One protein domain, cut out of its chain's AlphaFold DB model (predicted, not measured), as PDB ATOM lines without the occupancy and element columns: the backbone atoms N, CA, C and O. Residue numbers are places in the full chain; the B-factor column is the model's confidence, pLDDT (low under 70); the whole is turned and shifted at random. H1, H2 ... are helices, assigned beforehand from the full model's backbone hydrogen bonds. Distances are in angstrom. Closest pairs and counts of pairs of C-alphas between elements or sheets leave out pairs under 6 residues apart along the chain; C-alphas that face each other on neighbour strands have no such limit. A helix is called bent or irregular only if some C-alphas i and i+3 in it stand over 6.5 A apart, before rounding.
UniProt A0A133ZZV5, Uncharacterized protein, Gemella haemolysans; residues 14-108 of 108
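This is residues 14 to 108 of the 108 residues of an uncharacterized protein of Gemella haemolysans (UniProt A0A133ZZV5). Two helical hairpins are laid over each other and crossed, the longer one made of H4 and H5 and the shorter of H1 and H2; residues 45 to 51, mostly in H3, stick out. An unnamed tail, residues 93 to 108, follows H5. The printed part has 95 residues with five named helices, H1 to H5 in chain order, and no named strand; its class is all helix. It is compact, with a radius of gyration of the C-alphas of 13.6 A, and only just flat, spanning 38 by 34 by 19 A.

H5, residues 75 to 92, touches H4, residues 57 to 71, closest at the C-alphas of Ile 66 and Ala 78, 4.8 A; this hairpin runs opposite ways at a shallow tilt of 29 degrees. H1, residues 14 to 24, touches H4 at a steep tilt of 59 degrees, with the closest C-alphas, Glu 15 and Val 67, 6.1 A apart. H1 and H2, residues 32 to 41, form the other hairpin, at a shallow tilt of 10 degrees, with C-alphas Ala 16 and Leu 38 closest at 5.3 A. H2 and H5 are close but not clearly touching, at 80 degrees, about perpendicular; their closest C-alphas, Phe 34 and Gln 86, are 7.2 A apart. H3, residues 46 to 55, touches no helix; its closest C-alpha to H4 is that of Tyr 53, 6.8 A from Tyr 60. Every O i to N i+4 pair is within hydrogen-bond range in H1, H2, H4 and H5, and 4 of 6 are in H3.

H5 is 25.5 A long, from C-alpha 75 at (-14.488, 21.854, 27.280) to C-alpha 92 at (-25.816, 5.006, 11.817). H4 measures 21.2 A, H1 15.1 A, H2 14.6 A and H3 14.8 A. H1 begins at C-alpha 14, (-30.306, 29.067, 23.270). H3 is irregular: C-alphas 47 and 50 are 7.8 A apart.

The C-alphas farthest apart, Gly 47 and Glu 106, are 39.6 A apart. The printed part has no cut and no long link. Residues 107 to 108 have pLDDT under 70.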
ATOM      1  N   TYR A  14     -31.324  28.803  22.260       92.12
ATOM      2  CA  TYR A  14     -30.306  29.067  23.270       92.12
ATOM      3  C   TYR A  14     -29.236  27.973  23.260       92.12
ATOM      4  O   TYR A  14     -28.064  28.282  23.081       92.12
ATOM      5  N   GLU A  15     -29.639  26.706  23.367       92.94
ATOM      6  CA  GLU A  15     -28.722  25.559  23.364       92.94
ATOM      7  C   GLU A  15     -27.913  25.488  22.067       92.94
ATOM      8  O   GLU A  15     -26.685  25.434  22.109       92.94
ATOM      9  N   ALA A  16     -28.586  25.594  20.915       93.81
ATOM     10  CA  ALA A  16     -27.917  25.634  19.616       93.81
ATOM     11  C   ALA A  16     -26.928  26.812  19.524       93.81
ATOM     12  O   ALA A  16     -25.810  26.659  19.034       93.81
ATOM     13  N   GLY A  17     -27.306  27.982  20.052       94.38
ATOM     14  CA  GLY A  17     -26.459  29.172  20.079       94.38
ATOM     15  C   GLY A  17     -25.247  29.063  21.009       94.38
ATOM     16  O   GLY A  17     -24.190  29.600  20.677       94.38
ATOM     17  N   VAL A  18     -25.371  28.370  22.148       95.38
ATOM     18  CA  VAL A  18     -24.249  28.096  23.065       95.38
ATOM     19  C   VAL A  18     -23.205  27.235  22.363       95.38
ATOM     20  O   VAL A  18     -22.037  27.620  22.317       95.38
ATOM     21  N   VAL A  19     -23.630  26.127  21.747       95.44
ATOM     22  CA  VAL A  19     -22.721  25.231  21.018       95.44
ATOM     23  C   VAL A  19     -22.087  25.951  19.829       95.44
ATOM     24  O   VAL A  19     -20.871  25.915  19.664       95.44
ATOM     25  N   TYR A  20     -22.877  26.674  19.030       96.25
ATOM     26  CA  TYR A  20     -22.355  27.415  17.878       96.25
ATOM     27  C   TYR A  20     -21.324  28.481  18.271       96.25
ATOM     28  O   TYR A  20     -20.316  28.654  17.585       96.25
ATOM     29  N   ARG A  21     -21.547  29.195  19.381       96.12
ATOM     30  CA  ARG A  21     -20.586  30.182  19.888       96.12
ATOM     31  C   ARG A  21     -19.277  29.519  20.307       96.12
ATOM     32  O   ARG A  21     -18.226  30.007  19.905       96.12
ATOM     33  N   ALA A  22     -19.352  28.427  21.066       95.19
ATOM     34  CA  ALA A  22     -18.167  27.699  21.508       95.19
ATOM     35  C   ALA A  22     -17.364  27.159  20.317       95.19
ATOM     36  O   ALA A  22     -16.143  27.299  20.267       95.19
ATOM     37  N   TYR A  23     -18.058  26.635  19.303       95.44
ATOM     38  CA  TYR A  23     -17.443  26.227  18.043       95.44
ATOM     39  C   TYR A  23     -16.737  27.395  17.342       95.44
ATOM     40  O   TYR A  23     -15.560  27.299  17.006       95.44
ATOM     41  N   LYS A  24     -17.422  28.535  17.169       95.31
ATOM     42  CA  LYS A  24     -16.854  29.728  16.516       95.31
ATOM     43  C   LYS A  24     -15.615  30.262  17.250       95.31
ATOM     44  O   LYS A  24     -14.714  30.803  16.614       95.31
ATOM     45  N   ASN A  25     -15.582  30.119  18.571       94.81
ATOM     46  CA  ASN A  25     -14.469  30.540  19.415       94.81
ATOM     47  C   ASN A  25     -13.315  29.521  19.468       94.81
ATOM     48  O   ASN A  25     -12.318  29.794  20.130       94.81
ATOM     49  N   ASN A  26     -13.416  28.380  18.775       93.50
ATOM     50  CA  ASN A  26     -12.478  27.251  18.857       93.50
ATOM     51  C   ASN A  26     -12.344  26.656  20.274       93.50
ATOM     52  O   ASN A  26     -11.300  26.109  20.621       93.50
ATOM     53  N   GLU A  27     -13.390  26.759  21.099       93.94
ATOM     54  CA  GLU A  27     -13.425  26.186  22.456       93.94
ATOM     55  C   GLU A  27     -13.773  24.689  22.429       93.94
ATOM     56  O   GLU A  27     -13.378  23.933  23.313       93.94
ATOM     57  N   ILE A  28     -14.497  24.249  21.396       94.62
ATOM     58  CA  ILE A  28     -14.893  22.853  21.179       94.62
ATOM     59  C   ILE A  28     -14.541  22.397  19.760       94.62
ATOM     60  O   ILE A  28     -14.559  23.180  18.810       94.62
ATOM     61  N   ASN A  29     -14.282  21.102  19.608       92.81
ATOM     62  CA  ASN A  29     -14.072  20.431  18.337       92.81
ATOM     63  C   ASN A  29     -15.366  19.730  17.903       92.81
ATOM     64  O   ASN A  29     -15.633  18.588  18.282       92.81
ATOM     65  N   CYS A  30     -16.176  20.422  17.104       91.31
ATOM     66  CA  CYS A  30     -17.375  19.852  16.500       91.31
ATOM     67  C   CYS A  30     -17.384  20.030  14.983       91.31
ATOM     68  O   CYS A  30     -16.820  20.978  14.436       91.31
ATOM     69  N   LEU A  31     -18.090  19.137  14.296       93.00
ATOM     70  CA  LEU A  31     -18.342  19.241  12.867       93.00
ATOM     71  C   LEU A  31     -19.313  20.403  12.595       93.00
ATOM     72  O   LEU A  31     -20.293  20.562  13.331       93.00
ATOM     73  N   PRO A  32     -19.128  21.178  11.511       91.56
ATOM     74  CA  PRO A  32     -20.076  22.225  11.126       91.56
ATOM     75  C   PRO A  32     -21.514  21.698  11.003       91.56
ATOM     76  O   PRO A  32     -22.463  22.337  11.459       91.56
ATOM     77  N   GLU A  33     -21.679  20.492  10.457       93.50
ATOM     78  CA  GLU A  33     -22.962  19.801  10.323       93.50
ATOM     79  C   GLU A  33     -23.639  19.526  11.665       93.50
ATOM     80  O   GLU A  33     -24.864  19.553  11.731       93.50
ATOM     81  N   PHE A  34     -22.879  19.316  12.742       93.56
ATOM     82  CA  PHE A  34     -23.459  19.122  14.067       93.56
ATOM     83  C   PHE A  34     -24.140  20.403  14.559       93.56
ATOM     84  O   PHE A  34     -25.282  20.369  15.015       93.56
ATOM     85  N   THR A  35     -23.489  21.558  14.375       93.19
ATOM     86  CA  THR A  35     -24.107  22.855  14.700       93.19
ATOM     87  C   THR A  35     -25.334  23.133  13.833       93.19
ATOM     88  O   THR A  35     -26.345  23.615  14.336       93.19
ATOM     89  N   LYS A  36     -25.286  22.768  12.545       93.75
ATOM     90  CA  LYS A  36     -26.428  22.892  11.633       93.75
ATOM     91  C   LYS A  36     -27.601  22.016  12.076       93.75
ATOM     92  O   LYS A  36     -28.718  22.513  12.165       93.75
ATOM     93  N   TRP A  37     -27.337  20.755  12.410       94.19
ATOM     94  CA  TRP A  37     -28.340  19.827  12.925       94.19
ATOM     95  C   TRP A  37     -29.007  20.359  14.201       94.19
ATOM     96  O   TRP A  37     -30.231  20.362  14.282       94.19
ATOM     97  N   LEU A  38     -28.234  20.901  15.153       93.50
ATOM     98  CA  LEU A  38     -28.795  21.526  16.356       93.50
ATOM     99  C   LEU A  38     -29.772  22.656  16.013       93.50
ATOM    100  O   LEU A  38     -30.831  22.745  16.628       93.50
ATOM    101  N   TYR A  39     -29.437  23.507  15.038       93.69
ATOM    102  CA  TYR A  39     -30.334  24.569  14.580       93.69
ATOM    103  C   TYR A  39     -31.593  24.026  13.900       93.69
ATOM    104  O   TYR A  39     -32.682  24.535  14.174       93.69
ATOM    105  N   ASP A  40     -31.473  22.994  13.066       91.31
ATOM    106  CA  ASP A  40     -32.620  22.352  12.418       91.31
ATOM    107  C   ASP A  40     -33.582  21.757  13.466       91.31
ATOM    108  O   ASP A  40     -34.796  21.978  13.386       91.31
ATOM    109  N   GLU A  41     -33.050  21.126  14.520       89.81
ATOM    110  CA  GLU A  41     -33.831  20.588  15.644       89.81
ATOM    111  C   GLU A  41     -34.608  21.664  16.420       89.81
ATOM    112  O   GLU A  41     -35.658  21.367  17.002       89.81
ATOM    113  N   THR A  42     -34.162  22.927  16.397       90.00
ATOM    114  CA  THR A  42     -34.900  24.023  17.054       90.00
ATOM    115  C   THR A  42     -36.238  24.346  16.396       90.00
ATOM    116  O   THR A  42     -37.107  24.936  17.041       90.00
ATOM    117  N   ASN A  43     -36.424  23.954  15.133       86.56
ATOM    118  CA  ASN A  43     -37.664  24.187  14.390       86.56
ATOM    119  C   ASN A  43     -38.711  23.091  14.623       86.56
ATOM    120  O   ASN A  43     -39.863  23.230  14.208       86.56
ATOM    121  N   ALA A  44     -38.337  21.991  15.275       82.00
ATOM    122  CA  ALA A  44     -39.236  20.874  15.492       82.00
ATOM    123  C   ALA A  44     -40.336  21.210  16.516       82.00
ATOM    124  O   ALA A  44     -40.098  21.836  17.553       82.00
ATOM    125  N   TYR A  45     -41.561  20.755  16.231       75.00
ATOM    126  CA  TYR A  45     -42.763  21.152  16.965       75.00
ATOM    127  C   TYR A  45     -42.671  20.853  18.471       75.00
ATOM    128  O   TYR A  45     -42.371  19.740  18.909       75.00
ATOM    129  N   ILE A  46     -42.966  21.865  19.289       76.75
ATOM    130  CA  ILE A  46     -42.826  21.805  20.753       76.75
ATOM    131  C   ILE A  46     -43.841  20.841  21.378       76.75
ATOM    132  O   ILE A  46     -43.557  20.216  22.404       76.75
ATOM    133  N   GLY A  47     -45.025  20.693  20.774       79.19
ATOM    134  CA  GLY A  47     -46.079  19.817  21.288       79.19
ATOM    135  C   GLY A  47     -45.682  18.340  21.329       79.19
ATOM    136  O   GLY A  47     -46.192  17.617  22.177       79.19
ATOM    137  N   THR A  48     -44.709  17.916  20.512       85.75
ATOM    138  CA  THR A  48     -44.247  16.519  20.448       85.75
ATOM    139  C   THR A  48     -42.925  16.255  21.167       85.75
ATOM    140  O   THR A  48     -42.382  15.155  21.090       85.75
ATOM    141  N   ALA A  49     -42.388  17.244  21.892       85.62
ATOM    142  CA  ALA A  49     -41.076  17.142  22.538       85.62
ATOM    143  C   ALA A  49     -40.953  15.920  23.470       85.62
ATOM    144  O   ALA A  49     -39.986  15.175  23.379       85.62
ATOM    145  N   ILE A  50     -41.971  15.627  24.290       85.75
ATOM    146  CA  ILE A  50     -41.939  14.463  25.196       85.75
ATOM    147  C   ILE A  50     -41.876  13.141  24.418       85.75
ATOM    148  O   ILE A  50     -41.153  12.232  24.811       85.75
ATOM    149  N   GLN A  51     -42.597  13.024  23.299       87.38
ATOM    150  CA  GLN A  51     -42.569  11.807  22.481       87.38
ATOM    151  C   GLN A  51     -41.197  11.613  21.832       87.38
ATOM    152  O   GLN A  51     -40.676  10.503  21.853       87.38
ATOM    153  N   ARG A  52     -40.582  12.696  21.337       86.06
ATOM    154  CA  ARG A  52     -39.209  12.670  20.814       86.06
ATOM    155  C   ARG A  52     -38.202  12.272  21.883       86.06
ATOM    156  O   ARG A  52     -37.363  11.417  21.634       86.06
ATOM    157  N   TYR A  53     -38.332  12.824  23.090       88.69
ATOM    158  CA  TYR A  53     -37.494  12.420  24.215       88.69
ATOM    159  C   TYR A  53     -37.647  10.934  24.532       88.69
ATOM    160  O   TYR A  53     -36.659  10.241  24.717       88.69
ATOM    161  N   ASN A  54     -38.873  10.413  24.554       88.50
ATOM    162  CA  ASN A  54     -39.093   8.992  24.818       88.50
ATOM    163  C   ASN A  54     -38.513   8.089  23.717       88.50
ATOM    164  O   ASN A  54     -38.146   6.953  24.001       88.50
ATOM    165  N   GLN A  55     -38.431   8.580  22.478       87.94
ATOM    166  CA  GLN A  55     -37.824   7.859  21.358       87.94
ATOM    167  C   GLN A  55     -36.292   7.926  21.371       87.94
ATOM    168  O   GLN A  55     -35.651   6.945  21.005       87.94
ATOM    169  N   ASP A  56     -35.711   9.050  21.798       89.00
ATOM    170  CA  ASP A  56     -34.261   9.264  21.779       89.00
ATOM    171  C   ASP A  56     -33.746  10.092  22.972       89.00
ATOM    172  O   ASP A  56     -33.146  11.161  22.833       89.00
ATOM    173  N   ALA A  57     -33.976   9.592  24.185       90.25
ATOM    174  CA  ALA A  57     -33.583  10.293  25.410       90.25
ATOM    175  C   ALA A  57     -32.068  10.534  25.476       90.25
ATOM    176  O   ALA A  57     -31.626  11.591  25.921       90.25
ATOM    177  N   ARG A  58     -31.272   9.575  24.981       91.38
ATOM    178  CA  ARG A  58     -29.804   9.616  25.048       91.38
ATOM    179  C   ARG A  58     -29.230  10.792  24.267       91.38
ATOM    180  O   ARG A  58     -28.349  11.474  24.784       91.38
ATOM    181  N   THR A  59     -29.710  11.036  23.051       92.06
ATOM    182  CA  THR A  59     -29.249  12.166  22.237       92.06
ATOM    183  C   THR A  59     -29.577  13.492  22.916       92.06
ATOM    184  O   THR A  59     -28.694  14.335  23.065       92.06
ATOM    185  N   TYR A  60     -30.815  13.668  23.391       91.88
ATOM    186  CA  TYR A  60     -31.221  14.915  24.044       91.88
ATOM    187  C   TYR A  60     -30.475  15.153  25.363       91.88
ATOM    188  O   TYR A  60     -29.975  16.256  25.575       91.88
ATOM    189  N   ASP A  61     -30.322  14.129  26.209       92.75
ATOM    190  CA  ASP A  61     -29.562  14.240  27.460       92.75
ATOM    191  C   ASP A  61     -28.101  14.634  27.200       92.75
ATOM    192  O   ASP A  61     -27.582  15.534  27.862       92.75
ATOM    193  N   ARG A  62     -27.459  14.041  26.183       94.38
ATOM    194  CA  ARG A  62     -26.096  14.413  25.769       94.38
ATOM    195  C   ARG A  62     -26.017  15.864  25.305       94.38
ATOM    196  O   ARG A  62     -25.084  16.559  25.688       94.38
ATOM    197  N   VAL A  63     -26.984  16.353  24.525       94.31
ATOM    198  CA  VAL A  63     -27.017  17.768  24.105       94.31
ATOM    199  C   VAL A  63     -27.131  18.697  25.315       94.31
ATOM    200  O   VAL A  63     -26.397  19.681  25.405       94.31
ATOM    201  N   TYR A  64     -27.995  18.369  26.276       94.44
ATOM    202  CA  TYR A  64     -28.137  19.151  27.506       94.44
ATOM    203  C   TYR A  64     -26.852  19.153  28.339       94.44
ATOM    204  O   TYR A  64     -26.464  20.187  28.887       94.44
ATOM    205  N   GLU A  65     -26.163  18.015  28.407       94.56
ATOM    206  CA  GLU A  65     -24.896  17.885  29.121       94.56
ATOM    207  C   GLU A  65     -23.739  18.610  28.414       94.56
ATOM    208  O   GLU A  65     -22.923  19.241  29.087       94.56
ATOM    209  N   ILE A  66     -23.707  18.616  27.077       95.44
ATOM    210  CA  ILE A  66     -22.765  19.423  26.283       95.44
ATOM    211  C   ILE A  66     -22.950  20.904  26.609       95.44
ATOM    212  O   ILE A  66     -21.986  21.589  26.945       95.44
ATOM    213  N   VAL A  67     -24.190  21.401  26.559       95.50
ATOM    214  CA  VAL A  67     -24.496  22.811  26.846       95.50
ATOM    215  C   VAL A  67     -24.067  23.173  28.261       95.50
ATOM    216  O   VAL A  67     -23.424  24.202  28.463       95.50
ATOM    217  N   ARG A  68     -24.364  22.313  29.240       95.25
ATOM    218  CA  ARG A  68     -23.924  22.511  30.622       95.25
ATOM    219  C   ARG A  68     -22.398  22.563  30.737       95.25
ATOM    220  O   ARG A  68     -21.886  23.494  31.345       95.25
ATOM    221  N   SER A  69     -21.693  21.620  30.118       96.00
ATOM    222  CA  SER A  69     -20.227  21.539  30.169       96.00
ATOM    223  C   SER A  69     -19.577  22.775  29.537       96.00
ATOM    224  O   SER A  69     -18.673  23.359  30.124       96.00
ATOM    225  N   ILE A  70     -20.109  23.270  28.412       95.50
ATOM    226  CA  ILE A  70     -19.662  24.528  27.786       95.50
ATOM    227  C   ILE A  70     -19.874  25.724  28.724       95.50
ATOM    228  O   ILE A  70     -18.981  26.556  28.880       95.50
ATOM    229  N   LEU A  71     -21.045  25.828  29.362       94.44
ATOM    230  CA  LEU A  71     -21.348  26.927  30.287       94.44
ATOM    231  C   LEU A  71     -20.474  26.897  31.547       94.44
ATOM    232  O   LEU A  71     -20.135  27.957  32.078       94.44
ATOM    233  N   ASP A  72     -20.095  25.701  31.995       95.44
ATOM    234  CA  ASP A  72     -19.180  25.482  33.116       95.44
ATOM    235  C   ASP A  72     -17.693  25.524  32.684       95.44
ATOM    236  O   ASP A  72     -16.809  25.403  33.530       95.44
ATOM    237  N   LYS A  73     -17.408  25.779  31.393       94.69
ATOM    238  CA  LYS A  73     -16.069  25.803  30.766       94.69
ATOM    239  C   LYS A  73     -15.292  24.482  30.855       94.69
ATOM    240  O   LYS A  73     -14.074  24.466  30.703       94.69
ATOM    241  N   ASP A  74     -15.997  23.377  31.059       96.44
ATOM    242  CA  ASP A  74     -15.460  22.023  30.975       96.44
ATOM    243  C   ASP A  74     -15.479  21.559  29.507       96.44
ATOM    244  O   ASP A  74     -16.357  20.819  29.050       96.44
ATOM    245  N   PHE A  75     -14.544  22.098  28.721       95.94
ATOM    246  CA  PHE A  75     -14.488  21.854  27.280       95.94
ATOM    247  C   PHE A  75     -14.028  20.439  26.929       95.94
ATOM    248  O   PHE A  75     -14.453  19.907  25.904       95.94
ATOM    249  N   ASP A  76     -13.219  19.801  27.776       96.44
ATOM    250  CA  ASP A  76     -12.773  18.422  27.567       96.44
ATOM    251  C   ASP A  76     -13.965  17.465  27.600       96.44
ATOM    252  O   ASP A  76     -14.180  16.698  26.656       96.44
ATOM    253  N   LYS A  77     -14.818  17.597  28.622       96.12
ATOM    254  CA  LYS A  77     -16.058  16.828  28.713       96.12
ATOM    255  C   LYS A  77     -17.026  17.155  27.578       96.12
ATOM    256  O   LYS A  77     -17.643  16.253  27.009       96.12
ATOM    257  N   ALA A  78     -17.153  18.433  27.212       96.44
ATOM    258  CA  ALA A  78     -17.982  18.828  26.076       96.44
ATOM    259  C   ALA A  78     -17.519  18.136  24.780       96.44
ATOM    260  O   ALA A  78     -18.343  17.591  24.046       96.44
ATOM    261  N   ASN A  79     -16.208  18.101  24.529       96.44
ATOM    262  CA  ASN A  79     -15.612  17.457  23.359       96.44
ATOM    263  C   ASN A  79     -15.793  15.938  23.362       96.44
ATOM    264  O   ASN A  79     -16.078  15.361  22.311       96.44
ATOM    265  N   GLU A  80     -15.675  15.287  24.520       96.94
ATOM    266  CA  GLU A  80     -15.951  13.855  24.657       96.94
ATOM    267  C   GLU A  80     -17.396  13.531  24.249       96.94
ATOM    268  O   GLU A  80     -17.636  12.676  23.392       96.94
ATOM    269  N   LEU A  81     -18.365  14.271  24.792       96.44
ATOM    270  CA  LEU A  81     -19.785  14.075  24.497       96.44
ATOM    271  C   LEU A  81     -20.125  14.381  23.032       96.44
ATOM    272  O   LEU A  81     -20.876  13.625  22.408       96.44
ATOM    273  N   ILE A  82     -19.550  15.452  22.470       95.81
ATOM    274  CA  ILE A  82     -19.687  15.813  21.050       95.81
ATOM    275  C   ILE A  82     -19.132  14.702  20.157       95.81
ATOM    276  O   ILE A  82     -19.747  14.341  19.153       95.81
ATOM    277  N   LYS A  83     -17.983  14.128  20.508       95.62
ATOM    278  CA  LYS A  83     -17.406  13.029  19.738       95.62
ATOM    279  C   LYS A  83     -18.329  11.814  19.745       95.62
ATOM    280  O   LYS A  83     -18.630  11.292  18.678       95.62
ATOM    281  N   ILE A  84     -18.845  11.424  20.911       94.88
ATOM    282  CA  ILE A  84     -19.751  10.274  21.045       94.88
ATOM    283  C   ILE A  84     -21.000  10.438  20.165       94.88
ATOM    284  O   ILE A  84     -21.347   9.528  19.412       94.88
ATOM    285  N   ILE A  85     -21.682  11.589  20.237       94.62
ATOM    286  CA  ILE A  85     -22.908  11.823  19.453       94.62
ATOM    287  C   ILE A  85     -22.621  11.886  17.946       94.62
ATOM    288  O   ILE A  85     -23.378  11.330  17.152       94.62
ATOM    289  N   GLN A  86     -21.511  12.510  17.539       94.62
ATOM    290  CA  GLN A  86     -21.124  12.583  16.130       94.62
ATOM    291  C   GLN A  86     -20.732  11.213  15.579       94.62
ATOM    292  O   GLN A  86     -21.160  10.874  14.481       94.62
ATOM    293  N   ASP A  87     -19.970  10.416  16.328       94.06
ATOM    294  CA  ASP A  87     -19.585   9.062  15.922       94.06
ATOM    295  C   ASP A  87     -20.830   8.175  15.749       94.06
ATOM    296  O   ASP A  87     -20.942   7.450  14.756       94.06
ATOM    297  N   ASP A  88     -21.816   8.290  16.647       92.38
ATOM    298  CA  ASP A  88     -23.113   7.616  16.511       92.38
ATOM    299  C   ASP A  88     -23.854   8.061  15.238       92.38
ATOM    300  O   ASP A  88     -24.314   7.216  14.462       92.38
ATOM    301  N   PHE A  89     -23.923   9.370  14.972       92.69
ATOM    302  CA  PHE A  89     -24.557   9.904  13.764       92.69
ATOM    303  C   PHE A  89     -23.854   9.450  12.487       92.69
ATOM    304  O   PHE A  89     -24.519   9.053  11.534       92.69
ATOM    305  N   ILE A  90     -22.524   9.470  12.452       93.94
ATOM    306  CA  ILE A  90     -21.740   9.049  11.287       93.94
ATOM    307  C   ILE A  90     -21.931   7.553  11.032       93.94
ATOM    308  O   ILE A  90     -22.195   7.146   9.899       93.94
ATOM    309  N   ARG A  91     -21.856   6.730  12.082       92.19
ATOM    310  CA  ARG A  91     -21.993   5.272  11.984       92.19
ATOM    311  C   ARG A  91     -23.377   4.854  11.489       92.19
ATOM    312  O   ARG A  91     -23.484   4.025  10.584       92.19
ATOM    313  N   LEU A  92     -24.433   5.428  12.066       90.38
ATOM    314  CA  LEU A  92     -25.816   5.006  11.817       90.38
ATOM    315  C   LEU A  92     -26.467   5.704  10.617       90.38
ATOM    316  O   LEU A  92     -27.561   5.321  10.203       90.38
ATOM    317  N   CYS A  93     -25.829   6.724  10.038       91.38
ATOM    318  CA  CYS A  93     -26.452   7.465   8.953       91.38
ATOM    319  C   CYS A  93     -26.524   6.700   7.621       91.38
ATOM    320  O   CYS A  93     -25.638   5.926   7.238       91.38
ATOM    321  N   GLY A  94     -27.595   6.990   6.876       90.38
ATOM    322  CA  GLY A  94     -27.759   6.612   5.473       90.38
ATOM    323  C   GLY A  94     -27.318   7.715   4.502       90.38
ATOM    324  O   GLY A  94     -27.065   8.853   4.901       90.38
ATOM    325  N   LYS A  95     -27.310   7.396   3.201       90.88
ATOM    326  CA  LYS A  95     -26.760   8.229   2.105       90.88
ATOM    327  C   LYS A  95     -27.280   9.672   2.024       90.88
ATOM    328  O   LYS A  95     -26.601  10.531   1.479       90.88
ATOM    329  N   LYS A  96     -28.486   9.939   2.533       91.44
ATOM    330  CA  LYS A  96     -29.120  11.272   2.511       91.44
ATOM    331  C   LYS A  96     -28.746  12.159   3.703       91.44
ATOM    332  O   LYS A  96     -29.134  13.322   3.733       91.44
ATOM    333  N   SER A  97     -28.051  11.619   4.702       91.69
ATOM    334  CA  SER A  97     -27.669  12.373   5.893       91.69
ATOM    335  C   SER A  97     -26.545  13.362   5.599       91.69
ATOM    336  O   SER A  97     -25.615  13.054   4.855       91.69
ATOM    337  N   MET A  98     -26.571  14.511   6.278       93.25
ATOM    338  CA  MET A  98     -25.472  15.481   6.250       93.25
ATOM    339  C   MET A  98     -24.147  14.910   6.791       93.25
ATOM    340  O   MET A  98     -23.075  15.383   6.417       93.25
ATOM    341  N   PHE A  99     -24.204  13.851   7.606       93.62
ATOM    342  CA  PHE A  99     -23.026  13.197   8.183       93.62
ATOM    343  C   PHE A  99     -22.411  12.113   7.282       93.62
ATOM    344  O   PHE A  99     -21.298  11.665   7.542       93.62
ATOM    345  N   TYR A 100     -23.082  11.718   6.191       92.50
ATOM    346  CA  TYR A 100     -22.663  10.580   5.359       92.50
ATOM    347  C   TYR A 100     -21.269  10.745   4.739       92.50
ATOM    348  O   TYR A 100     -20.537   9.774   4.552       92.50
ATOM    349  N   LYS A 101     -20.857  11.986   4.462       91.75
ATOM    350  CA  LYS A 101     -19.526  12.285   3.915       91.75
ATOM    351  C   LYS A 101     -18.377  11.872   4.848       91.75
ATOM    352  O   LYS A 101     -17.291  11.592   4.353       91.75
ATOM    353  N   TYR A 102     -18.626  11.793   6.157       92.31
ATOM    354  CA  TYR A 102     -17.644  11.392   7.170       92.31
ATOM    355  C   TYR A 102     -17.605   9.883   7.418       92.31
ATOM    356  O   TYR A 102     -16.758   9.402   8.166       92.31
ATOM    357  N   LYS A 103     -18.522   9.130   6.807       90.44
ATOM    358  CA  LYS A 103     -18.574   7.682   6.951       90.44
ATOM    359  C   LYS A 103     -17.332   7.054   6.312       90.44
ATOM    360  O   LYS A 103     -16.921   7.474   5.224       90.44
ATOM    361  N   LYS A 104     -16.723   6.073   6.982       83.19
ATOM    362  CA  LYS A 104     -15.585   5.323   6.430       83.19
ATOM    363  C   LYS A 104     -16.040   4.531   5.207       83.19
ATOM    364  O   LYS A 104     -17.200   4.140   5.138       83.19
ATOM    365  N   GLU A 105     -15.148   4.315   4.243       72.56
ATOM    366  CA  GLU A 105     -15.489   3.584   3.010       72.56
ATOM    367  C   GLU A 105     -15.981   2.161   3.284       72.56
ATOM    368  O   GLU A 105     -16.892   1.703   2.609       72.56
ATOM    369  N   GLU A 106     -15.457   1.518   4.327       72.31
ATOM    370  CA  GLU A 106     -15.871   0.184   4.777       72.31
ATOM    371  C   GLU A 106     -17.337   0.131   5.252       72.31
ATOM    372  O   GLU A 106     -17.950  -0.933   5.232       72.31
ATOM    373  N   ASP A 107     -17.917   1.275   5.639       63.03
ATOM    374  CA  ASP A 107     -19.279   1.390   6.174       63.03
ATOM    375  C   ASP A 107     -20.278   2.062   5.189       63.03
ATOM    376  O   ASP A 107     -21.429   2.342   5.568       63.03
ATOM    377  N   LYS A 108     -19.852   2.398   3.957       64.06
ATOM    378  CA  LYS A 108     -20.656   3.087   2.916       64.06
ATOM    379  C   LYS A 108     -21.384   2.128   1.974       64.06
ATOM    380  O   LYS A 108     -22.554   2.441   1.636       64.06
TER     381      LYS A 108